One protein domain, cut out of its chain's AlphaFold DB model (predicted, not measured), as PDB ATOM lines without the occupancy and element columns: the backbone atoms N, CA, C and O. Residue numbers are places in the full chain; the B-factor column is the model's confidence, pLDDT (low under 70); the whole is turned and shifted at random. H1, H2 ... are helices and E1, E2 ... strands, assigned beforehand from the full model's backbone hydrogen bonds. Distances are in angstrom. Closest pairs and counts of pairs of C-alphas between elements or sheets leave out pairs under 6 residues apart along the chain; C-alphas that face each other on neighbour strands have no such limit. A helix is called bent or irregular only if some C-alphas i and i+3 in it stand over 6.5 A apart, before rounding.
ATOM      1  N   GLN A   9      25.783 -15.873  93.960       80.44
ATOM      2  CA  GLN A   9      25.873 -17.119  94.726       80.44
ATOM      3  C   GLN A   9      24.812 -17.201  95.833       80.44
ATOM      4  O   GLN A   9      24.156 -18.228  95.986       80.44
ATOM      5  N   GLU A  10      24.581 -16.118  96.580       83.06
ATOM      6  CA  GLU A  10      23.531 -16.080  97.604       83.06
ATOM      7  C   GLU A  10      22.122 -16.215  96.996       83.06
ATOM      8  O   GLU A  10      21.244 -16.819  97.615       83.06
ATOM      9  N   GLN A  11      21.889 -15.676  95.793       82.88
ATOM     10  CA  GLN A  11      20.621 -15.845  95.069       82.88
ATOM     11  C   GLN A  11      20.415 -17.301  94.630       82.88
ATOM     12  O   GLN A  11      19.355 -17.871  94.895       82.88
ATOM     13  N   MET A  12      21.452 -17.933  94.072       84.50
ATOM     14  CA  MET A  12      21.429 -19.351  93.700       84.50
ATOM     15  C   MET A  12      21.166 -20.256  94.906       84.50
ATOM     16  O   MET A  12      20.281 -21.107  94.860       84.50
ATOM     17  N   VAL A  13      21.872 -20.041  96.022       85.62
ATOM     18  CA  VAL A  13      21.664 -20.818  97.255       85.62
ATOM     19  C   VAL A  13      20.230 -20.669  97.754       85.62
ATOM     20  O   VAL A  13      19.596 -21.662  98.103       85.62
ATOM     21  N   LYS A  14      19.671 -19.453  97.739       86.38
ATOM     22  CA  LYS A  14      18.254 -19.253  98.069       86.38
ATOM     23  C   LYS A  14      17.345 -20.033  97.128       86.38
ATOM     24  O   LYS A  14      16.421 -20.671  97.616       86.38
ATOM     25  N   CYS A  15      17.601 -20.023  95.823       86.31
ATOM     26  CA  CYS A  15      16.831 -20.808  94.860       86.31
ATOM     27  C   CYS A  15      16.837 -22.306  95.227       86.31
ATOM     28  O   CYS A  15      15.779 -22.915  95.401       86.31
ATOM     29  N   PHE A  16      18.022 -22.872  95.472       88.06
ATOM     30  CA  PHE A  16      18.184 -24.286  95.823       88.06
ATOM     31  C   PHE A  16      17.520 -24.667  97.146       88.06
ATOM     32  O   PHE A  16      16.989 -25.766  97.256       88.06
ATOM     33  N   LEU A  17      17.511 -23.777  98.142       88.25
ATOM     34  CA  LEU A  17      16.920 -24.062  99.452       88.25
ATOM     35  C   LEU A  17      15.392 -24.196  99.419       88.25
ATOM     36  O   LEU A  17      14.843 -24.962 100.206       88.25
ATOM     37  N   HIS A  18      14.702 -23.488  98.521       88.12
ATOM     38  CA  HIS A  18      13.235 -23.539  98.445       88.12
ATOM     39  C   HIS A  18      12.722 -24.666  97.536       88.12
ATOM     40  O   HIS A  18      11.581 -25.105  97.679       88.12
ATOM     41  N   LEU A  19      13.547 -25.165  96.610       91.19
ATOM     42  CA  LEU A  19      13.149 -26.215  95.669       91.19
ATOM     43  C   LEU A  19      12.710 -27.528  96.343       91.19
ATOM     44  O   LEU A  19      11.674 -28.051  95.940       91.19
ATOM     45  N   PRO A  20      13.400 -28.065  97.371       92.31
ATOM     46  CA  PRO A  20      12.943 -29.259  98.081       92.31
ATOM     47  C   PRO A  20      11.539 -29.123  98.678       92.31
ATOM     48  O   PRO A  20      10.746 -30.057  98.594       92.31
ATOM     49  N   GLU A  21      11.200 -27.959  99.240       91.75
ATOM     50  CA  GLU A  21       9.858 -27.699  99.772       91.75
ATOM     51  C   GLU A  21       8.807 -27.735  98.654       91.75
ATOM     52  O   GLU A  21       7.775 -28.393  98.794       91.75
ATOM     53  N   LYS A  22       9.096 -27.100  97.510       92.06
ATOM     54  CA  LYS A  22       8.224 -27.143  96.325       92.06
ATOM     55  C   LYS A  22       8.074 -28.563  95.784       92.06
ATOM     56  O   LYS A  22       6.959 -28.988  95.504       92.06
ATOM     57  N   LEU A  23       9.169 -29.314  95.699       92.44
ATOM     58  CA  LEU A  23       9.170 -30.714  95.277       92.44
ATOM     59  C   LEU A  23       8.258 -31.573  96.154       92.44
ATOM     60  O   LEU A  23       7.502 -32.383  95.630       92.44
ATOM     61  N   LEU A  24       8.294 -31.380  97.475       91.75
ATOM     62  CA  LEU A  24       7.415 -32.091  98.404       91.75
ATOM     63  C   LEU A  24       5.955 -31.650  98.268       91.75
ATOM     64  O   LEU A  24       5.061 -32.496  98.266       91.75
ATOM     65  N   LEU A  25       5.700 -30.348  98.128       93.00
ATOM     66  CA  LEU A  25       4.345 -29.814  97.995       93.00
ATOM     67  C   LEU A  25       3.659 -30.286  96.705       93.00
ATOM     68  O   LEU A  25       2.477 -30.622  96.726       93.00
ATOM     69  N   PHE A  26       4.406 -30.359  95.603       90.75
ATOM     70  CA  PHE A  26       3.888 -30.666  94.269       90.75
ATOM     71  C   PHE A  26       4.262 -32.069  93.765       90.75
ATOM     72  O   PHE A  26       4.114 -32.347  92.580       90.75
ATOM     73  N   HIS A  27       4.709 -32.974  94.641       86.69
ATOM     74  CA  HIS A  27       5.258 -34.296  94.281       86.69
ATOM     75  C   HIS A  27       4.356 -35.173  93.389       86.69
ATOM     76  O   HIS A  27       4.857 -36.078  92.727       86.69
ATOM     77  N   GLY A  28       3.040 -34.936  93.386       86.94
ATOM     78  CA  GLY A  28       2.077 -35.646  92.538       86.94
ATOM     79  C   GLY A  28       1.965 -35.120  91.102       86.94
ATOM     80  O   GLY A  28       1.225 -35.698  90.312       86.94
ATOM     81  N   MET A  29       2.652 -34.029  90.752       90.44
ATOM     82  CA  MET A  29       2.600 -33.449  89.409       90.44
ATOM     83  C   MET A  29       3.508 -34.196  88.431       90.44
ATOM     84  O   MET A  29       4.711 -34.332  88.659       90.44
ATOM     85  N   GLU A  30       2.948 -34.603  87.291       88.81
ATOM     86  CA  GLU A  30       3.677 -35.370  86.273       88.81
ATOM     87  C   GLU A  30       4.841 -34.595  85.640       88.81
ATOM     88  O   GLU A  30       5.868 -35.173  85.290       88.81
ATOM     89  N   ASN A  31       4.698 -33.279  85.495       93.25
ATOM     90  CA  ASN A  31       5.670 -32.425  84.820       93.25
ATOM     91  C   ASN A  31       6.480 -31.544  85.782       93.25
ATOM     92  O   ASN A  31       7.014 -30.516  85.377       93.25
ATOM     93  N   ILE A  32       6.610 -31.938  87.054       95.06
ATOM     94  CA  ILE A  32       7.352 -31.160  88.060       95.06
ATOM     95  C   ILE A  32       8.816 -30.889  87.668       95.06
ATOM     96  O   ILE A  32       9.373 -29.856  88.033       95.06
ATOM     97  N   SER A  33       9.425 -31.773  86.871       95.06
ATOM     98  CA  SER A  33      10.760 -31.574  86.300       95.06
ATOM     99  C   SER A  33      10.859 -30.298  85.460       95.06
ATOM    100  O   SER A  33      11.890 -29.636  85.507       95.06
ATOM    101  N   GLU A  34       9.793 -29.907  84.757       95.69
ATOM    102  CA  GLU A  34       9.728 -28.661  83.981       95.69
ATOM    103  C   GLU A  34       9.760 -27.441  84.911       95.69
ATOM    104  O   GLU A  34      10.508 -26.498  84.668       95.69
ATOM    105  N   PHE A  35       9.035 -27.478  86.032       94.94
ATOM    106  CA  PHE A  35       9.044 -26.390  87.017       94.94
ATOM    107  C   PHE A  35      10.415 -26.223  87.675       94.94
ATOM    108  O   PHE A  35      10.918 -25.103  87.813       94.94
ATOM    109  N   VAL A  36      11.030 -27.338  88.081       94.81
ATOM    110  CA  VAL A  36      12.371 -27.331  88.673       94.81
ATOM    111  C   VAL A  36      13.382 -26.821  87.657       94.81
ATOM    112  O   VAL A  36      14.160 -25.929  87.984       94.81
ATOM    113  N   LEU A  37      13.336 -27.320  86.419       94.94
ATOM    114  CA  LEU A  37      14.225 -26.888  85.347       94.94
ATOM    115  C   LEU A  37      14.109 -25.378  85.101       94.94
ATOM    116  O   LEU A  37      15.113 -24.676  85.155       94.94
ATOM    117  N   HIS A  38      12.892 -24.858  84.932       94.00
ATOM    118  CA  HIS A  38      12.665 -23.423  84.732       94.00
ATOM    119  C   HIS A  38      13.138 -22.576  85.917       94.00
ATOM    120  O   HIS A  38      13.694 -21.497  85.724       94.00
ATOM    121  N   THR A  39      12.963 -23.072  87.143       92.75
ATOM    122  CA  THR A  39      13.454 -22.400  88.354       92.75
ATOM    123  C   THR A  39      14.985 -22.362  88.397       92.75
ATOM    124  O   THR A  39      15.564 -21.352  88.787       92.75
ATOM    125  N   LEU A  40      15.656 -23.441  87.979       91.31
ATOM    126  CA  LEU A  40      17.118 -23.525  87.943       91.31
ATOM    127  C   LEU A  40      17.730 -22.659  86.834       91.31
ATOM    128  O   LEU A  40      18.773 -22.045  87.050       91.31
ATOM    129  N   CYS A  41      17.099 -22.609  85.659       90.81
ATOM    130  CA  CYS A  41      17.601 -21.889  84.484       90.81
ATOM    131  C   CYS A  41      17.376 -20.375  84.535       90.81
ATOM    132  O   CYS A  41      17.927 -19.647  83.712       90.81
ATOM    133  N   SER A  42      16.580 -19.903  85.487       88.44
ATOM    134  CA  SER A  42      16.188 -18.507  85.599       88.44
ATOM    135  C   SER A  42      17.355 -17.546  85.850       88.44
ATOM    136  O   SER A  42      18.444 -17.943  86.282       88.44
ATOM    137  N   ARG A  43      17.116 -16.245  85.642       84.44
ATOM    138  CA  ARG A  43      18.148 -15.206  85.770       84.44
ATOM    139  C   ARG A  43      18.745 -15.106  87.174       84.44
ATOM    140  O   ARG A  43      19.937 -14.839  87.301       84.44
ATOM    141  N   ASN A  44      17.946 -15.330  88.221       81.19
ATOM    142  CA  ASN A  44      18.428 -15.273  89.610       81.19
ATOM    143  C   ASN A  44      19.075 -16.594  90.071       81.19
ATOM    144  O   ASN A  44      19.429 -16.733  91.243       81.19
ATOM    145  N   CYS A  45      19.203 -17.575  89.172       86.81
ATOM    146  CA  CYS A  45      19.853 -18.850  89.425       86.81
ATOM    147  C   CYS A  45      21.000 -19.073  88.423       86.81
ATOM    148  O   CYS A  45      21.989 -18.340  88.468       86.81
ATOM    149  N   LEU A  46      20.908 -20.067  87.531       87.00
ATOM    150  CA  LEU A  46      21.989 -20.393  86.592       87.00
ATOM    151  C   LEU A  46      22.035 -19.460  85.372       87.00
ATOM    152  O   LEU A  46      23.058 -19.424  84.699       87.00
ATOM    153  N   ASN A  47      20.964 -18.700  85.102       87.06
ATOM    154  CA  ASN A  47      20.839 -17.779  83.966       87.06
ATOM    155  C   ASN A  47      21.214 -18.433  82.619       87.06
ATOM    156  O   ASN A  47      22.072 -17.951  81.877       87.06
ATOM    157  N   LEU A  48      20.575 -19.562  82.318       89.69
ATOM    158  CA  LEU A  48      20.826 -20.329  81.097       89.69
ATOM    159  C   LEU A  48      19.957 -19.794  79.952       89.69
ATOM    160  O   LEU A  48      18.857 -19.293  80.186       89.69
ATOM    161  N   SER A  49      20.436 -19.880  78.709       92.12
ATOM    162  CA  SER A  49      19.630 -19.538  77.525       92.12
ATOM    163  C   SER A  49      18.793 -20.727  77.064       92.12
ATOM    164  O   SER A  49      17.619 -20.561  76.740       92.12
ATOM    165  N   LYS A  50      19.372 -21.929  77.087       94.50
ATOM    166  CA  LYS A  50      18.693 -23.198  76.814       94.50
ATOM    167  C   LYS A  50      19.214 -24.287  77.731       94.50
ATOM    168  O   LYS A  50      20.394 -24.300  78.074       94.50
ATOM    169  N   ALA A  51      18.351 -25.228  78.084       95.62
ATOM    170  CA  ALA A  51      18.745 -26.410  78.832       95.62
ATOM    171  C   ALA A  51      17.820 -27.591  78.554       95.62
ATOM    172  O   ALA A  51      16.618 -27.422  78.384       95.62
ATOM    173  N   ALA A  52      18.364 -28.798  78.546       97.00
ATOM    174  CA  ALA A  52      17.616 -30.021  78.325       97.00
ATOM    175  C   ALA A  52      18.057 -31.097  79.319       97.00
ATOM    176  O   ALA A  52      19.249 -31.300  79.559       97.00
ATOM    177  N   TYR A  53      17.073 -31.775  79.902       96.44
ATOM    178  CA  TYR A  53      17.256 -32.809  80.908       96.44
ATOM    179  C   TYR A  53      16.804 -34.167  80.377       96.44
ATOM    180  O   TYR A  53      15.675 -34.310  79.901       96.44
ATOM    181  N   PHE A  54      17.679 -35.162  80.494       95.38
ATOM    182  CA  PHE A  54      17.473 -36.524  80.015       95.38
ATOM    183  C   PHE A  54      17.749 -37.543  81.115       95.38
ATOM    184  O   PHE A  54      18.566 -37.318  82.012       95.38
ATOM    185  N   ILE A  55      17.104 -38.696  80.977       94.69
ATOM    186  CA  ILE A  55      17.394 -39.900  81.746       94.69
ATOM    187  C   ILE A  55      17.801 -40.998  80.775       94.69
ATOM    188  O   ILE A  55      17.056 -41.335  79.858       94.69
ATOM    189  N   ASP A  56      18.980 -41.550  81.006       93.56
ATOM    190  CA  ASP A  56      19.461 -42.779  80.403       93.56
ATOM    191  C   ASP A  56      19.258 -43.936  81.384       93.56
ATOM    192  O   ASP A  56      19.747 -43.913  82.517       93.56
ATOM    193  N   ASN A  57      18.517 -44.944  80.942       92.00
ATOM    194  CA  ASN A  57      18.283 -46.184  81.654       92.00
ATOM    195  C   ASN A  57      18.869 -47.342  80.843       92.00
ATOM    196  O   ASN A  57      18.361 -47.693  79.775       92.00
ATOM    197  N   HIS A  58      19.928 -47.951  81.375       88.00
ATOM    198  CA  HIS A  58      20.601 -49.067  80.720       88.00
ATOM    199  C   HIS A  58      19.745 -50.339  80.677       88.00
ATOM    200  O   HIS A  58      19.718 -51.017  79.650       88.00
ATOM    201  N   ASP A  59      19.016 -50.641  81.754       88.75
ATOM    202  CA  ASP A  59      18.215 -51.865  81.879       88.75
ATOM    203  C   ASP A  59      17.096 -51.945  80.828       88.75
ATOM    204  O   ASP A  59      16.752 -53.030  80.359       88.75
ATOM    205  N   PHE A  60      16.549 -50.792  80.432       89.81
ATOM    206  CA  PHE A  60      15.519 -50.670  79.398       89.81
ATOM    207  C   PHE A  60      16.065 -50.245  78.027       89.81
ATOM    208  O   PHE A  60      15.265 -49.992  77.126       89.81
ATOM    209  N   ASP A  61      17.391 -50.156  77.863       91.19
ATOM    210  CA  ASP A  61      18.062 -49.647  76.657       91.19
ATOM    211  C   ASP A  61      17.428 -48.336  76.152       91.19
ATOM    212  O   ASP A  61      17.073 -48.210  74.981       91.19
ATOM    213  N   CYS A  62      17.215 -47.372  77.056       92.00
ATOM    214  CA  CYS A  62      16.408 -46.189  76.772       92.00
ATOM    215  C   CYS A  62      17.032 -44.900  77.314       92.00
ATOM    216  O   CYS A  62      17.156 -44.710  78.521       92.00
ATOM    217  N   LEU A  63      17.334 -43.977  76.405       93.88
ATOM    218  CA  LEU A  63      17.601 -42.572  76.671       93.88
ATOM    219  C   LEU A  63      16.349 -41.757  76.331       93.88
ATOM    220  O   LEU A  63      15.926 -41.707  75.172       93.88
ATOM    221  N   LYS A  64      15.779 -41.087  77.331       94.94
ATOM    222  CA  LYS A  64      14.529 -40.328  77.220       94.94
ATOM    223  C   LYS A  64      14.721 -38.875  77.634       94.94
ATOM    224  O   LYS A  64      15.327 -38.592  78.670       94.94
ATOM    225  N   GLY A  65      14.168 -37.950  76.855       96.06
ATOM    226  CA  GLY A  65      14.068 -36.548  77.254       96.06
ATOM    227  C   GLY A  65      12.937 -36.316  78.250       96.06
ATOM    228  O   GLY A  65      11.818 -36.794  78.067       96.06
ATOM    229  N   ILE A  66      13.237 -35.583  79.320       96.12
ATOM    230  CA  ILE A  66      12.327 -35.361  80.449       96.12
ATOM    231  C   ILE A  66      11.748 -33.948  80.438       96.12
ATOM    232  O   ILE A  66      10.542 -33.788  80.609       96.12
ATOM    233  N   ALA A  67      12.594 -32.932  80.259       97.00
ATOM    234  CA  ALA A  67      12.176 -31.531  80.256       97.00
ATOM    235  C   ALA A  67      13.163 -30.669  79.462       97.00
ATOM    236  O   ALA A  67      14.376 -30.878  79.538       97.00
ATOM    237  N   GLY A  68      12.637 -29.696  78.722       97.06
ATOM    238  CA  GLY A  68      13.406 -28.696  77.990       97.06
ATOM    239  C   GLY A  68      13.046 -27.279  78.421       97.06
ATOM    240  O   GLY A  68      11.896 -26.987  78.732       97.06
ATOM    241  N   PHE A  69      14.042 -26.403  78.399       96.25
ATOM    242  CA  PHE A  69      13.951 -24.982  78.691       96.25
ATOM    243  C   PHE A  69      14.578 -24.187  77.545       96.25
ATOM    244  O   PHE A  69      15.712 -24.462  77.149       96.25
ATOM    245  N   ASP A  70      13.861 -23.177  77.059       95.38
ATOM    246  CA  ASP A  70      14.371 -22.147  76.154       95.38
ATOM    247  C   ASP A  70      13.919 -20.785  76.683       95.38
ATOM    248  O   ASP A  70      12.727 -20.549  76.895       95.38
ATOM    249  N   LYS A  71      14.874 -19.878  76.896       91.88
ATOM    250  CA  LYS A  71      14.628 -18.522  77.392       91.88
ATOM    251  C   LYS A  71      13.702 -17.717  76.473       91.88
ATOM    252  O   LYS A  71      13.021 -16.810  76.939       91.88
ATOM    253  N   ASN A  72      13.644 -18.052  75.184       92.25
ATOM    254  CA  ASN A  72      12.742 -17.408  74.227       92.25
ATOM    255  C   ASN A  72      11.292 -17.912  74.328       92.25
ATOM    256  O   ASN A  72      10.394 -17.313  73.741       92.25
ATOM    257  N   GLU A  73      11.056 -19.004  75.060       92.69
ATOM    258  CA  GLU A  73       9.742 -19.621  75.269       92.69
ATOM    259  C   GLU A  73       9.284 -19.494  76.734       92.69
ATOM    260  O   GLU A  73       8.508 -20.317  77.223       92.69
ATOM    261  N   LEU A  74       9.774 -18.488  77.468       89.94
ATOM    262  CA  LEU A  74       9.428 -18.286  78.875       89.94
ATOM    263  C   LEU A  74       7.926 -18.054  79.078       89.94
ATOM    264  O   LEU A  74       7.249 -17.382  78.302       89.94
ATOM    265  N   TYR A  75       7.413 -18.598  80.180       88.00
ATOM    266  CA  TYR A  75       6.071 -18.285  80.651       88.00
ATOM    267  C   TYR A  75       6.091 -16.913  81.333       88.00
ATOM    268  O   TYR A  75       6.711 -16.747  82.386       88.00
ATOM    269  N   HIS A  76       5.428 -15.935  80.722       80.50
ATOM    270  CA  HIS A  76       5.370 -14.566  81.220       80.50
ATOM    271  C   HIS A  76       4.062 -14.289  81.959       80.50
ATOM    272  O   HIS A  76       3.016 -14.865  81.667       80.50
ATOM    273  N   ASN A  77       4.129 -13.372  82.924       71.06
ATOM    274  CA  ASN A  77       2.941 -12.753  83.489       71.06
ATOM    275  C   ASN A  77       2.608 -11.519  82.645       71.06
ATOM    276  O   ASN A  77       3.318 -10.518  82.738       71.06
ATOM    277  N   ASP A  78       1.523 -11.569  81.872       64.44
ATOM    278  CA  ASP A  78       1.082 -10.475  80.990       64.44
ATOM    279  C   ASP A  78       0.830  -9.132  81.724       64.44
ATOM    280  O   ASP A  78       0.635  -8.101  81.081       64.44
ATOM    281  N   GLY A  79       0.823  -9.119  83.066       57.34
ATOM    282  CA  GLY A  79       0.545  -7.944  83.901       57.34
ATOM    283  C   GLY A  79       1.716  -7.360  84.704       57.34
ATOM    284  O   GLY A  79       1.487  -6.416  85.461       57.34
ATOM    285  N   HIS A  87      10.143 -16.225  90.270       68.56
ATOM    286  CA  HIS A  87      10.150 -17.685  90.153       68.56
ATOM    287  C   HIS A  87       8.965 -18.332  90.863       68.56
ATOM    288  O   HIS A  87       8.582 -19.431  90.487       68.56
ATOM    289  N   ASN A  88       8.334 -17.672  91.842       78.56
ATOM    290  CA  ASN A  88       7.125 -18.216  92.452       78.56
ATOM    291  C   ASN A  88       5.926 -18.179  91.510       78.56
ATOM    292  O   ASN A  88       4.981 -18.927  91.747       78.56
ATOM    293  N   TYR A  89       5.953 -17.367  90.452       85.19
ATOM    294  CA  TYR A  89       4.810 -17.204  89.564       85.19
ATOM    295  C   TYR A  89       4.412 -18.522  88.893       85.19
ATOM    296  O   TYR A  89       3.228 -18.863  88.895       85.19
ATOM    297  N   ILE A  90       5.384 -19.311  88.416       91.06
ATOM    298  CA  ILE A  90       5.104 -20.634  87.833       91.06
ATOM    299  C   ILE A  90       4.512 -21.584  88.883       91.06
ATOM    300  O   ILE A  90       3.533 -22.268  88.614       91.06
ATOM    301  N   TRP A  91       5.026 -21.555  90.117       91.88
ATOM    302  CA  TRP A  91       4.561 -22.409  91.219       91.88
ATOM    303  C   TRP A  91       3.207 -21.980  91.803       91.88
ATOM    304  O   TRP A  91       2.578 -22.761  92.510       91.88
ATOM    305  N   GLN A  92       2.768 -20.745  91.553       91.12
ATOM    306  CA  GLN A  92       1.447 -20.235  91.940       91.12
ATOM    307  C   GLN A  92       0.392 -20.460  90.847       91.12
ATOM    308  O   GLN A  92      -0.797 -20.466  91.150       91.12
ATOM    309  N   ASN A  93       0.815 -20.653  89.594       91.62
ATOM    310  CA  ASN A  93      -0.055 -20.794  88.423       91.62
ATOM    311  C   ASN A  93       0.229 -22.118  87.702       91.62
ATOM    312  O   ASN A  93       0.490 -22.139  86.499       91.62
ATOM    313  N   THR A  94       0.204 -23.220  88.455       93.44
ATOM    314  CA  THR A  94       0.663 -24.540  87.999       93.44
ATOM    315  C   THR A  94      -0.031 -25.013  86.729       93.44
ATOM    316  O   THR A  94       0.646 -25.437  85.798       93.44
ATOM    317  N   ASP A  95      -1.355 -24.889  86.648       93.94
ATOM    318  CA  ASP A  95      -2.125 -25.373  85.497       93.94
ATOM    319  C   ASP A  95      -1.784 -24.590  84.224       93.94
ATOM    320  O   ASP A  95      -1.519 -25.173  83.173       93.94
ATOM    321  N   HIS A  96      -1.705 -23.261  84.336       92.94
ATOM    322  CA  HIS A  96      -1.354 -22.396  83.214       92.94
ATOM    323  C   HIS A  96       0.083 -22.616  82.747       92.94
ATOM    324  O   HIS A  96       0.328 -22.688  81.543       92.94
ATOM    325  N   PHE A  97       1.024 -22.768  83.683       94.31
ATOM    326  CA  PHE A  97       2.407 -23.079  83.345       94.31
ATOM    327  C   PHE A  97       2.516 -24.449  82.665       94.31
ATOM    328  O   PHE A  97       3.141 -24.555  81.615       94.31
ATOM    329  N   SER A  98       1.861 -25.489  83.189       95.44
ATOM    330  CA  SER A  98       1.864 -26.812  82.555       95.44
ATOM    331  C   SER A  98       1.254 -26.780  81.149       95.44
ATOM    332  O   SER A  98       1.776 -27.415  80.234       95.44
ATOM    333  N   ASP A  99       0.180 -26.021  80.932       95.69
ATOM    334  CA  ASP A  99      -0.417 -25.862  79.602       95.69
ATOM    335  C   ASP A  99       0.444 -25.036  78.642       95.69
ATOM    336  O   ASP A  99       0.427 -25.287  77.434       95.69
ATOM    337  N   HIS A 100       1.210 -24.075  79.158       95.56
ATOM    338  CA  HIS A 100       2.234 -23.359  78.399       95.56
ATOM    339  C   HIS A 100       3.360 -24.301  77.974       95.56
ATOM    340  O   HIS A 100       3.662 -24.396  76.786       95.56
ATOM    341  N   MET A 101       3.901 -25.091  78.905       95.69
ATOM    342  CA  MET A 101       4.983 -26.043  78.629       95.69
ATOM    343  C   MET A 101       4.599 -27.133  77.629       95.69
ATOM    344  O   MET A 101       5.446 -27.591  76.858       95.69
ATOM    345  N   LYS A 102       3.316 -27.515  77.575       95.44
ATOM    346  CA  LYS A 102       2.782 -28.397  76.525       95.44
ATOM    347  C   LYS A 102       2.805 -27.764  75.135       95.44
ATOM    348  O   LYS A 102       2.691 -28.505  74.167       95.44
ATOM    349  N   LYS A 103       2.902 -26.438  75.010       95.81
ATOM    350  CA  LYS A 103       2.923 -25.689  73.738       95.81
ATOM    351  C   LYS A 103       4.329 -25.224  73.340       95.81
ATOM    352  O   LYS A 103       4.541 -24.949  72.162       95.81
ATOM    353  N   CYS A 104       5.261 -25.158  74.291       96.31
ATOM    354  CA  CYS A 104       6.676 -24.855  74.068       96.31
ATOM    355  C   CYS A 104       7.311 -25.839  73.077       96.31
ATOM    356  O   CYS A 104       7.354 -27.048  73.331       96.31
ATOM    357  N   LEU A 105       7.816 -25.332  71.949       97.31
ATOM    358  CA  LEU A 105       8.364 -26.165  70.880       97.31
ATOM    359  C   LEU A 105       9.652 -26.844  71.334       97.31
ATOM    360  O   LEU A 105       9.855 -28.025  71.045       97.31
ATOM    361  N   PHE A 106      10.508 -26.131  72.070       97.56
ATOM    362  CA  PHE A 106      11.754 -26.704  72.560       97.56
ATOM    363  C   PHE A 106      11.503 -27.811  73.592       97.56
ATOM    364  O   PHE A 106      12.079 -28.894  73.482       97.56
ATOM    365  N   ASN A 107      10.590 -27.594  74.546       97.62
ATOM    366  CA  ASN A 107      10.227 -28.624  75.524       97.62
ATOM    367  C   ASN A 107       9.627 -29.865  74.849       97.62
ATOM    368  O   ASN A 107      10.054 -30.983  75.131       97.62
ATOM    369  N   GLN A 108       8.694 -29.684  73.905       97.25
ATOM    370  CA  GLN A 108       8.150 -30.795  73.115       97.25
ATOM    371  C   GLN A 108       9.259 -31.565  72.393       97.25
ATOM    372  O   GLN A 108       9.285 -32.794  72.427       97.25
ATOM    373  N   LYS A 109      10.194 -30.850  71.764       97.31
ATOM    374  CA  LYS A 109      11.317 -31.449  71.045       97.31
ATOM    375  C   LYS A 109      12.184 -32.303  71.966       97.31
ATOM    376  O   LYS A 109      12.481 -33.435  71.606       97.31
ATOM    377  N   VAL A 110      12.520 -31.804  73.159       97.19
ATOM    378  CA  VAL A 110      13.249 -32.580  74.172       97.19
ATOM    379  C   VAL A 110      12.444 -33.806  74.598       97.19
ATOM    380  O   VAL A 110      12.966 -34.912  74.548       97.19
ATOM    381  N   ARG A 111      11.167 -33.649  74.962       95.94
ATOM    382  CA  ARG A 111      10.314 -34.755  75.440       95.94
ATOM    383  C   ARG A 111      10.053 -35.842  74.394       95.94
ATOM    384  O   ARG A 111       9.768 -36.979  74.760       95.94
ATOM    385  N   ASN A 112      10.159 -35.504  73.112       96.00
ATOM    386  CA  ASN A 112      10.036 -36.453  72.008       96.00
ATOM    387  C   ASN A 112      11.322 -37.255  71.752       96.00
ATOM    388  O   ASN A 112      11.286 -38.215  70.982       96.00
ATOM    389  N   VAL A 113      12.446 -36.900  72.387       95.31
ATOM    390  CA  VAL A 113      13.678 -37.686  72.291       95.31
ATOM    391  C   VAL A 113      13.479 -39.025  72.990       95.31
ATOM    392  O   VAL A 113      13.277 -39.096  74.205       95.31
ATOM    393  N   MET A 114      13.603 -40.089  72.204       93.50
ATOM    394  CA  MET A 114      13.650 -41.467  72.667       93.50
ATOM    395  C   MET A 114      14.657 -42.225  71.807       93.50
ATOM    396  O   MET A 114      14.467 -42.377  70.599       93.50
ATOM    397  N   LYS A 115      15.757 -42.654  72.420       91.50
ATOM    398  CA  LYS A 115      16.877 -43.329  71.751       91.50
ATOM    399  C   LYS A 115      17.307 -44.560  72.547       91.50
ATOM    400  O   LYS A 115      16.964 -44.649  73.723       91.50
ATOM    401  N   PRO A 116      18.072 -45.484  71.943       90.44
ATOM    402  CA  PRO A 116      18.782 -46.507  72.698       90.44
ATOM    403  C   PRO A 116      19.652 -45.898  73.802       90.44
ATOM    404  O   PRO A 116      20.080 -44.744  73.691       90.44
ATOM    405  N   SER A 117      19.920 -46.676  74.849       88.06
ATOM    406  CA  SER A 117      20.734 -46.220  75.969       88.06
ATOM    407  C   SER A 117      22.128 -45.810  75.502       88.06
ATOM    408  O   SER A 117      22.748 -46.438  74.638       88.06
ATOM    409  N   ALA A 118      22.657 -44.791  76.168       82.00
ATOM    410  CA  ALA A 118      24.010 -44.293  75.987       82.00
ATOM    411  C   ALA A 118      25.109 -45.322  76.311       82.00
ATOM    412  O   ALA A 118      26.260 -45.132  75.935       82.00
ATOM    413  N   SER A 119      24.772 -46.429  76.973       75.12
ATOM    414  CA  SER A 119      25.714 -47.440  77.476       75.12
ATOM    415  C   SER A 119      26.742 -48.004  76.482       75.12
ATOM    416  O   SER A 119      27.762 -48.544  76.910       75.12
ATOM    417  N   LYS A 120      26.493 -47.907  75.171       69.00
ATOM    418  CA  LYS A 120      27.385 -48.417  74.110       69.00
ATOM    419  C   LYS A 120      28.183 -47.328  73.387       69.00
ATOM    420  O   LYS A 120      29.022 -47.667  72.557       69.00
ATOM    421  N   ALA A 121      27.912 -46.056  73.664       73.75
ATOM    422  CA  ALA A 121      28.560 -44.910  73.037       73.75
ATOM    423  C   ALA A 121      29.359 -44.110  74.074       73.75
ATOM    424  O   ALA A 121      29.142 -44.239  75.280       73.75
ATOM    425  N   SER A 122      30.309 -43.297  73.613       78.44
ATOM    426  CA  SER A 122      30.951 -42.337  74.508       78.44
ATOM    427  C   SER A 122      29.961 -41.222  74.850       78.44
ATOM    428  O   SER A 122      29.140 -40.852  74.009       78.44
ATOM    429  N   ASP A 123      30.052 -40.664  76.061       74.38
ATOM    430  CA  ASP A 123      29.198 -39.541  76.469       74.38
ATOM    431  C   ASP A 123      29.240 -38.409  75.434       74.38
ATOM    432  O   ASP A 123      28.192 -37.903  75.035       74.38
ATOM    433  N   GLU A 124      30.436 -38.069  74.939       79.50
ATOM    434  CA  GLU A 124      30.645 -37.020  73.936       79.50
ATOM    435  C   GLU A 124      29.861 -37.265  72.640       79.50
ATOM    436  O   GLU A 124      29.282 -36.320  72.100       79.50
ATOM    437  N   ASP A 125      29.785 -38.505  72.151       84.12
ATOM    438  CA  ASP A 125      29.041 -38.828  70.925       84.12
ATOM    439  C   ASP A 125      27.545 -38.554  71.101       84.12
ATOM    440  O   ASP A 125      26.922 -37.883  70.274       84.12
ATOM    441  N   ILE A 126      26.980 -39.007  72.223       84.12
ATOM    442  CA  ILE A 126      25.562 -38.810  72.547       84.12
ATOM    443  C   ILE A 126      25.255 -37.329  72.708       84.12
ATOM    444  O   ILE A 126      24.239 -36.853  72.206       84.12
ATOM    445  N   ILE A 127      26.128 -36.583  73.383       83.50
ATOM    446  CA  ILE A 127      25.946 -35.147  73.603       83.50
ATOM    447  C   ILE A 127      26.011 -34.396  72.280       83.50
ATOM    448  O   ILE A 127      25.161 -33.548  72.024       83.50
ATOM    449  N   ASN A 128      26.970 -34.726  71.415       86.94
ATOM    450  CA  ASN A 128      27.090 -34.113  70.098       86.94
ATOM    451  C   ASN A 128      25.880 -34.423  69.211       86.94
ATOM    452  O   ASN A 128      25.457 -33.563  68.435       86.94
ATOM    453  N   ASP A 129      25.326 -35.632  69.300       89.44
ATOM    454  CA  ASP A 129      24.108 -36.017  68.587       89.44
ATOM    455  C   ASP A 129      22.872 -35.298  69.139       89.44
ATOM    456  O   ASP A 129      22.097 -34.734  68.365       89.44
ATOM    457  N   LEU A 130      22.695 -35.268  70.465       92.00
ATOM    458  CA  LEU A 130      21.593 -34.565  71.128       92.00
ATOM    459  C   LEU A 130      21.648 -33.062  70.860       92.00
ATOM    460  O   LEU A 130      20.642 -32.473  70.485       92.00
ATOM    461  N   ALA A 131      22.811 -32.430  70.996       90.06
ATOM    462  CA  ALA A 131      22.951 -30.998  70.770       90.06
ATOM    463  C   ALA A 131      22.652 -30.614  69.316       90.06
ATOM    464  O   ALA A 131      21.959 -29.624  69.073       90.06
ATOM    465  N   ARG A 132      23.105 -31.424  68.346       91.00
ATOM    466  CA  ARG A 132      22.748 -31.249  66.930       91.00
ATOM    467  C   ARG A 132      21.248 -31.389  66.714       91.00
ATOM    468  O   ARG A 132      20.644 -30.523  66.085       91.00
ATOM    469  N   GLU A 133      20.642 -32.444  67.253       92.94
ATOM    470  CA  GLU A 133      19.204 -32.674  67.138       92.94
ATOM    471  C   GLU A 133      18.407 -31.518  67.734       92.94
ATOM    472  O   GLU A 133      17.494 -31.017  67.086       92.94
ATOM    473  N   LEU A 134      18.786 -31.033  68.917       94.00
ATOM    474  CA  LEU A 134      18.120 -29.951  69.642       94.00
ATOM    475  C   LEU A 134      18.427 -28.556  69.086       94.00
ATOM    476  O   LEU A 134      17.736 -27.611  69.456       94.00
ATOM    477  N   ALA A 135      19.358 -28.438  68.133       93.44
ATOM    478  CA  ALA A 135      19.870 -27.168  67.618       93.44
ATOM    479  C   ALA A 135      20.417 -26.273  68.745       93.44
ATOM    480  O   ALA A 135      20.047 -25.100  68.868       93.44
ATOM    481  N   MET A 136      21.264 -26.874  69.587       91.38
ATOM    482  CA  MET A 136      21.982 -26.182  70.648       91.38
ATOM    483  C   MET A 136      23.377 -25.742  70.182       91.38
ATOM    484  O   MET A 136      24.098 -26.503  69.534       91.38
ATOM    485  N   ASN A 137      23.766 -24.515  70.516       86.75
ATOM    486  CA  ASN A 137      25.017 -23.878  70.119       86.75
ATOM    487  C   ASN A 137      26.037 -23.928  71.259       86.75
ATOM    488  O   ASN A 137      25.785 -23.384  72.325       86.75
ATOM    489  N   LYS A 138      27.225 -24.506  71.017       84.69
ATOM    490  CA  LYS A 138      28.290 -24.667  72.035       84.69
ATOM    491  C   LYS A 138      27.762 -25.302  73.343       84.69
ATOM    492  O   LYS A 138      27.894 -24.699  74.408       84.69
ATOM    493  N   PRO A 139      27.153 -26.499  73.268       87.69
ATOM    494  CA  PRO A 139      26.569 -27.150  74.433       87.69
ATOM    495  C   PRO A 139      27.634 -27.441  75.497       87.69
ATOM    496  O   PRO A 139      28.712 -27.952  75.194       87.69
ATOM    497  N   ILE A 140      27.296 -27.175  76.752       88.06
ATOM    498  CA  ILE A 140      27.990 -27.717  77.922       88.06
ATOM    499  C   ILE A 140      27.125 -28.848  78.467       88.06
ATOM    500  O   ILE A 140      25.899 -28.817  78.335       88.06
ATOM    501  N   PHE A 141      27.744 -29.856  79.074       88.25
ATOM    502  CA  PHE A 141      27.000 -30.942  79.691       88.25
ATOM    503  C   PHE A 141      27.492 -31.271  81.093       88.25
ATOM    504  O   PHE A 141      28.651 -31.061  81.447       88.25
ATOM    505  N   TYR A 142      26.588 -31.850  81.871       88.88
ATOM    506  CA  TYR A 142      26.883 -32.480  83.143       88.88
ATOM    507  C   TYR A 142      26.074 -33.771  83.259       88.88
ATOM    508  O   TYR A 142      24.916 -33.826  82.840       88.88
ATOM    509  N   SER A 143      26.673 -34.818  83.821       89.06
ATOM    510  CA  SER A 143      25.979 -36.084  84.054       89.06
ATOM    511  C   SER A 143      26.249 -36.623  85.452       89.06
ATOM    512  O   SER A 143      27.313 -36.399  86.028       89.06
ATOM    513  N   TRP A 144      25.260 -37.311  86.016       90.69
ATOM    514  CA  TRP A 144      25.344 -37.894  87.353       90.69
ATOM    515  C   TRP A 144      24.460 -39.135  87.464       90.69
ATOM    516  O   TRP A 144      23.528 -39.332  86.685       90.69
ATOM    517  N   LYS A 145      24.746 -39.990  88.449       90.44
ATOM    518  CA  LYS A 145      23.891 -41.139  88.762       90.44
ATOM    519  C   LYS A 145      22.644 -40.693  89.524       90.44
ATOM    520  O   LYS A 145      22.743 -39.880  90.442       90.44
ATOM    521  N   VAL A 146      21.493 -41.272  89.195       89.88
ATOM    522  CA  VAL A 146      20.230 -41.088  89.927       89.88
ATOM    523  C   VAL A 146      19.662 -42.437  90.382       89.88
ATOM    524  O   VAL A 146      20.309 -43.477  90.258       89.88
ATOM    525  N   LYS A 147      18.480 -42.423  91.010       86.56
ATOM    526  CA  LYS A 147      17.846 -43.626  91.576       86.56
ATOM    527  C   LYS A 147      17.715 -44.730  90.522       86.56
ATOM    528  O   LYS A 147      17.459 -44.437  89.357       86.56
ATOM    529  N   TYR A 148      17.816 -45.983  90.965       87.38
ATOM    530  CA  TYR A 148      17.688 -47.182  90.121       87.38
ATOM    531  C   TYR A 148      18.784 -47.314  89.049       87.38
ATOM    532  O   TYR A 148      18.508 -47.770  87.950       87.38
ATOM    533  N   ASP A 149      20.005 -46.861  89.367       85.69
ATOM    534  CA  ASP A 149      21.194 -46.873  88.485       85.69
ATOM    535  C   ASP A 149      20.991 -46.194  87.118       85.69
ATOM    536  O   ASP A 149      21.769 -46.368  86.185       85.69
ATOM    537  N   ASN A 150      19.970 -45.343  87.025       90.44
ATOM    538  CA  ASN A 150      19.787 -44.420  85.920       90.44
ATOM    539  C   ASN A 150      20.928 -43.395  85.887       90.44
ATOM    540  O   ASN A 150      21.446 -42.971  86.929       90.44
ATOM    541  N   LYS A 151      21.245 -42.903  84.693       91.94
ATOM    542  CA  LYS A 151      22.149 -41.775  84.479       91.94
ATOM    543  C   LYS A 151      21.352 -40.558  84.023       91.94
ATOM    544  O   LYS A 151      20.657 -40.586  83.017       91.94
ATOM    545  N   ALA A 152      21.460 -39.471  84.773       93.06
ATOM    546  CA  ALA A 152      20.948 -38.175  84.367       93.06
ATOM    547  C   ALA A 152      21.957 -37.474  83.458       93.06
ATOM    548  O   ALA A 152      23.155 -37.471  83.745       93.06
ATOM    549  N   ILE A 153      21.461 -36.857  82.387       93.12
ATOM    550  CA  ILE A 153      22.255 -36.041  81.467       93.12
ATOM    551  C   ILE A 153      21.586 -34.673  81.368       93.12
ATOM    552  O   ILE A 153      20.387 -34.567  81.109       93.12
ATOM    553  N   PHE A 154      22.367 -33.624  81.583       93.56
ATOM    554  CA  PHE A 154      21.931 -32.241  81.498       93.56
ATOM    555  C   PHE A 154      22.796 -31.510  80.480       93.56
ATOM    556  O   PHE A 154      24.012 -31.469  80.644       93.56
ATOM    557  N   ILE A 155      22.178 -30.963  79.434       93.38
ATOM    558  CA  ILE A 155      22.856 -30.229  78.358       93.38
ATOM    559  C   ILE A 155      22.345 -28.797  78.379       93.38
ATOM    560  O   ILE A 155      21.136 -28.594  78.456       93.38
ATOM    561  N   PHE A 156      23.227 -27.806  78.313       92.75
ATOM    562  CA  PHE A 156      22.828 -26.408  78.424       92.75
ATOM    563  C   PHE A 156      23.722 -25.437  77.656       92.75
ATOM    564  O   PHE A 156      24.844 -25.751  77.267       92.75
ATOM    565  N   GLU A 157      23.185 -24.235  77.475       90.81
ATOM    566  CA  GLU A 157      23.842 -23.055  76.932       90.81
ATOM    567  C   GLU A 157      23.807 -21.937  77.975       90.81
ATOM    568  O   GLU A 157      22.776 -21.697  78.618       90.81
ATOM    569  N   THR A 158      24.925 -21.238  78.146       84.50
ATOM    570  CA  THR A 158      24.977 -20.028  78.968       84.50
ATOM    571  C   THR A 158      24.474 -18.827  78.169       84.50
ATOM    572  O   THR A 158      24.605 -18.773  76.946       84.50
ATOM    573  N   ALA A 159      23.892 -17.839  78.853       78.31
ATOM    574  CA  ALA A 159      23.577 -16.565  78.216       78.31
ATOM    575  C   ALA A 159      24.870 -15.831  77.794       78.31
ATOM    576  O   ALA A 159      25.864 -15.861  78.517       78.31
ATOM    577  N   GLU A 160      24.847 -15.158  76.635       64.25
ATOM    578  CA  GLU A 160      26.025 -14.532  75.996       64.25
ATOM    579  C   GLU A 160      26.759 -13.504  76.885       64.25
ATOM    580  O   GLU A 160      27.971 -13.337  76.752       64.25
ATOM    581  N   ASP A 161      26.056 -12.878  77.834       57.88
ATOM    582  CA  ASP A 161      26.605 -11.875  78.762       57.88
ATOM    583  C   ASP A 161      27.363 -12.475  79.965       57.88
ATOM    584  O   ASP A 161      27.917 -11.743  80.782       57.88
ATOM    585  N   ASP A 162      27.372 -13.800  80.103       56.22
ATOM    586  CA  ASP A 162      27.834 -14.526  81.291       56.22
ATOM    587  C   ASP A 162      29.033 -15.446  80.942       56.22
ATOM    588  O   ASP A 162      29.186 -16.545  81.474       56.22
ATOM    589  N   MET A 163      29.924 -15.004  80.038       44.84
ATOM    590  CA  MET A 163      31.167 -15.735  79.698       44.84
ATOM    591  C   MET A 163      32.152 -15.884  80.877       44.84
ATOM    592  O   MET A 163      33.113 -16.640  80.761       44.84
ATOM    593  N   ASP A 164      31.885 -15.212  82.001       46.72
ATOM    594  CA  ASP A 164      32.670 -15.257  83.239       46.72
ATOM    595  C   ASP A 164      31.980 -16.034  84.373       46.72
ATOM    596  O   ASP A 164      32.440 -15.963  85.518       46.72
ATOM    597  N   ILE A 165      30.888 -16.780  84.121       51.06
ATOM    598  CA  ILE A 165      30.435 -17.712  85.157       51.06
ATOM    599  C   ILE A 165      31.416 -18.880  85.198       51.06
ATOM    600  O   ILE A 165      31.234 -19.917  84.561       51.06
ATOM    601  N   ASP A 166      32.437 -18.718  86.029       53.25
ATOM    602  CA  ASP A 166      33.043 -19.806  86.774       53.25
ATOM    603  C   ASP A 166      31.907 -20.375  87.644       53.25
ATOM    604  O   ASP A 166      31.745 -20.012  88.814       53.25
ATOM    605  N   ILE A 167      30.971 -21.118  87.020       57.22
ATOM    606  CA  ILE A 167      29.885 -21.757  87.755       57.22
ATOM    607  C   ILE A 167      30.624 -22.748  88.612       57.22
ATOM    608  O   ILE A 167      31.073 -23.780  88.111       57.22
ATOM    609  N   ASP A 168      30.794 -22.378  89.878       61.81
ATOM    610  CA  ASP A 168      31.427 -23.230  90.856       61.81
ATOM    611  C   ASP A 168      30.832 -24.621  90.667       61.81
ATOM    612  O   ASP A 168      29.607 -24.803  90.712       61.81
ATOM    613  N   SER A 169      31.699 -25.585  90.361       65.44
ATOM    614  CA  SER A 169      31.287 -26.959  90.106       65.44
ATOM    615  C   SER A 169      30.411 -27.496  91.245       65.44
ATOM    616  O   SER A 169      29.553 -28.348  91.008       65.44
ATOM    617  N   ASP A 170      30.561 -26.951  92.459       63.81
ATOM    618  CA  ASP A 170      29.732 -27.260  93.616       63.81
ATOM    619  C   ASP A 170      28.331 -26.640  93.554       63.81
ATOM    620  O   ASP A 170      27.365 -27.284  93.961       63.81
ATOM    621  N   LEU A 171      28.175 -25.438  92.997       63.66
ATOM    622  CA  LEU A 171      26.864 -24.818  92.772       63.66
ATOM    623  C   LEU A 171      26.122 -25.457  91.595       63.66
ATOM    624  O   LEU A 171      24.898 -25.592  91.644       63.66
ATOM    625  N   LEU A 172      26.849 -25.931  90.579       71.81
ATOM    626  CA  LEU A 172      26.282 -26.729  89.489       71.81
ATOM    627  C   LEU A 172      25.608 -28.002  90.010       71.81
ATOM    628  O   LEU A 172      24.594 -28.401  89.451       71.81
ATOM    629  N   LYS A 173      26.061 -28.577  91.136       77.50
ATOM    630  CA  LYS A 173      25.398 -29.733  91.777       77.50
ATOM    631  C   LYS A 173      23.956 -29.447  92.205       77.50
ATOM    632  O   LYS A 173      23.211 -30.398  92.432       77.50
ATOM    633  N   GLY A 174      23.523 -28.185  92.267       83.31
ATOM    634  CA  GLY A 174      22.113 -27.834  92.451       83.31
ATOM    635  C   GLY A 174      21.193 -28.467  91.397       83.31
ATOM    636  O   GLY A 174      20.059 -28.823  91.716       83.31
ATOM    637  N   ILE A 175      21.687 -28.729  90.178       89.06
ATOM    638  CA  ILE A 175      20.913 -29.425  89.133       89.06
ATOM    639  C   ILE A 175      20.561 -30.866  89.505       89.06
ATOM    640  O   ILE A 175      19.575 -31.401  89.004       89.06
ATOM    641  N   CYS A 176      21.289 -31.485  90.443       90.44
ATOM    642  CA  CYS A 176      20.967 -32.817  90.946       90.44
ATOM    643  C   CYS A 176      19.593 -32.869  91.635       90.44
ATOM    644  O   CYS A 176      19.039 -33.960  91.779       90.44
ATOM    645  N   LEU A 177      19.004 -31.718  92.000       91.75
ATOM    646  CA  LEU A 177      17.617 -31.625  92.466       91.75
ATOM    647  C   LEU A 177      16.610 -32.172  91.440       91.75
ATOM    648  O   LEU A 177      15.595 -32.744  91.833       91.75
ATOM    649  N   LEU A 178      16.920 -32.105  90.139       92.88
ATOM    650  CA  LEU A 178      16.119 -32.742  89.085       92.88
ATOM    651  C   LEU A 178      16.012 -34.261  89.279       92.88
ATOM    652  O   LEU A 178      14.960 -34.833  89.021       92.88
ATOM    653  N   GLY A 179      17.047 -34.906  89.829       89.88
ATOM    654  CA  GLY A 179      17.047 -36.346  90.115       89.88
ATOM    655  C   GLY A 179      16.089 -36.777  91.235       89.88
ATOM    656  O   GLY A 179      15.918 -37.975  91.466       89.88
ATOM    657  N   PHE A 180      15.468 -35.827  91.941       89.19
ATOM    658  CA  PHE A 180      14.393 -36.097  92.898       89.19
ATOM    659  C   PHE A 180      12.999 -36.011  92.274       89.19
ATOM    660  O   PHE A 180      12.038 -36.437  92.917       89.19
ATOM    661  N   CYS A 181      12.884 -35.505  91.044       91.12
ATOM    662  CA  CYS A 181      11.628 -35.516  90.308       91.12
ATOM    663  C   CYS A 181      11.245 -36.960  89.935       91.12
ATOM    664  O   CYS A 181      12.128 -37.788  89.685       91.12
TER     665      CYS A 181
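This is residues 9 to 79 and 87 to 181 of the 184 residues of an uncharacterized protein of Candidatus Babela massiliensis (UniProt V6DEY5). A twisted sheet of four strands stands between helices in three layers, H2 and H7 packed on one face and H5 and H6 on the other. H1 packs on H2 and H7, away from the sheet, and these three make an up-and-down bundle, each helix running against the one before it; the small H3 and H4 lie by H2, off the sheet. The printed part has 166 residues, with named elements in the order H1 H2 E1 E2 H3 H4 H5 H6 E3 E4 H7; the sheet's order is E2 E1 E4 E3, all antiparallel, and the class is mixed, helices and strands. It is compact, with a radius of gyration of the C-alphas of 15.2 A and spans of 48 by 38 by 27 A.

Start at H1, residues 9 to 25, which touches H2, residues 32 to 41, in a helical hairpin: C-alphas 19 and 36 are closest, 7.1 A apart. E1, residues 48 to 57, and E2, residues 62 to 70, form a hairpin, with N 53 and O 67 at 2.9 A. H2 is on the sheet over E2, at a height of 8.1 A. Next, H3, residues 88 to 92, and H4, residues 94 to 101, are each close to H2 but not clearly touching, the closest C-alphas being 35 and 90, 7.0 A, and 34 and 101, 7.6 A. On the opposite face, H5, residues 105 to 111, runs along E2 at 6 degrees on the local plane; C-alphas 68 and 107 are closest, 4.0 A. H6, residues 123 to 134, on the same face, only just touches H5, with 3 pairs of C-alphas within 8 A, the closest 109 and 134, 7.1 A. E3, residues 140 to 145, and E4, residues 151 to 158, form a hairpin, with N 154 and O 142 at 2.8 A; across E1 and E4, N 52 and O 155 are at 2.8 A. Finally H7, residues 169 to 180, on the same face as H2, touches H1 at C-alphas 16 and 174, 6.3 A, and H2 at 33 and 178, 6.2 A. Each O i to N i+4 pair is within hydrogen-bond range in H2 to H6, but 11 of 13 in H1 and 0 of 8 in H7, where 8 of 9 O i to N i+3 pairs are.

Find C-alpha 9 at (25.873, -17.119, 94.726); H1 runs 25.2 A from there and is only just irregular, C-alphas 17 and 20 being 6.7 A apart. E1 spans 26.0 A, E2 24.1 A and E4 22.6 A. H7 ends at C-alpha 180, (14.393, -36.097, 92.898).

C-alphas 79 and 120 are farthest apart, 49.5 A. Residues 80 to 86 are not printed, with 15.0 A between C-alphas 79 and 87. The link from H5 to H6 is long. Confidence is under 70 at residues 78 to 79, 87, 120 and 160 to 171.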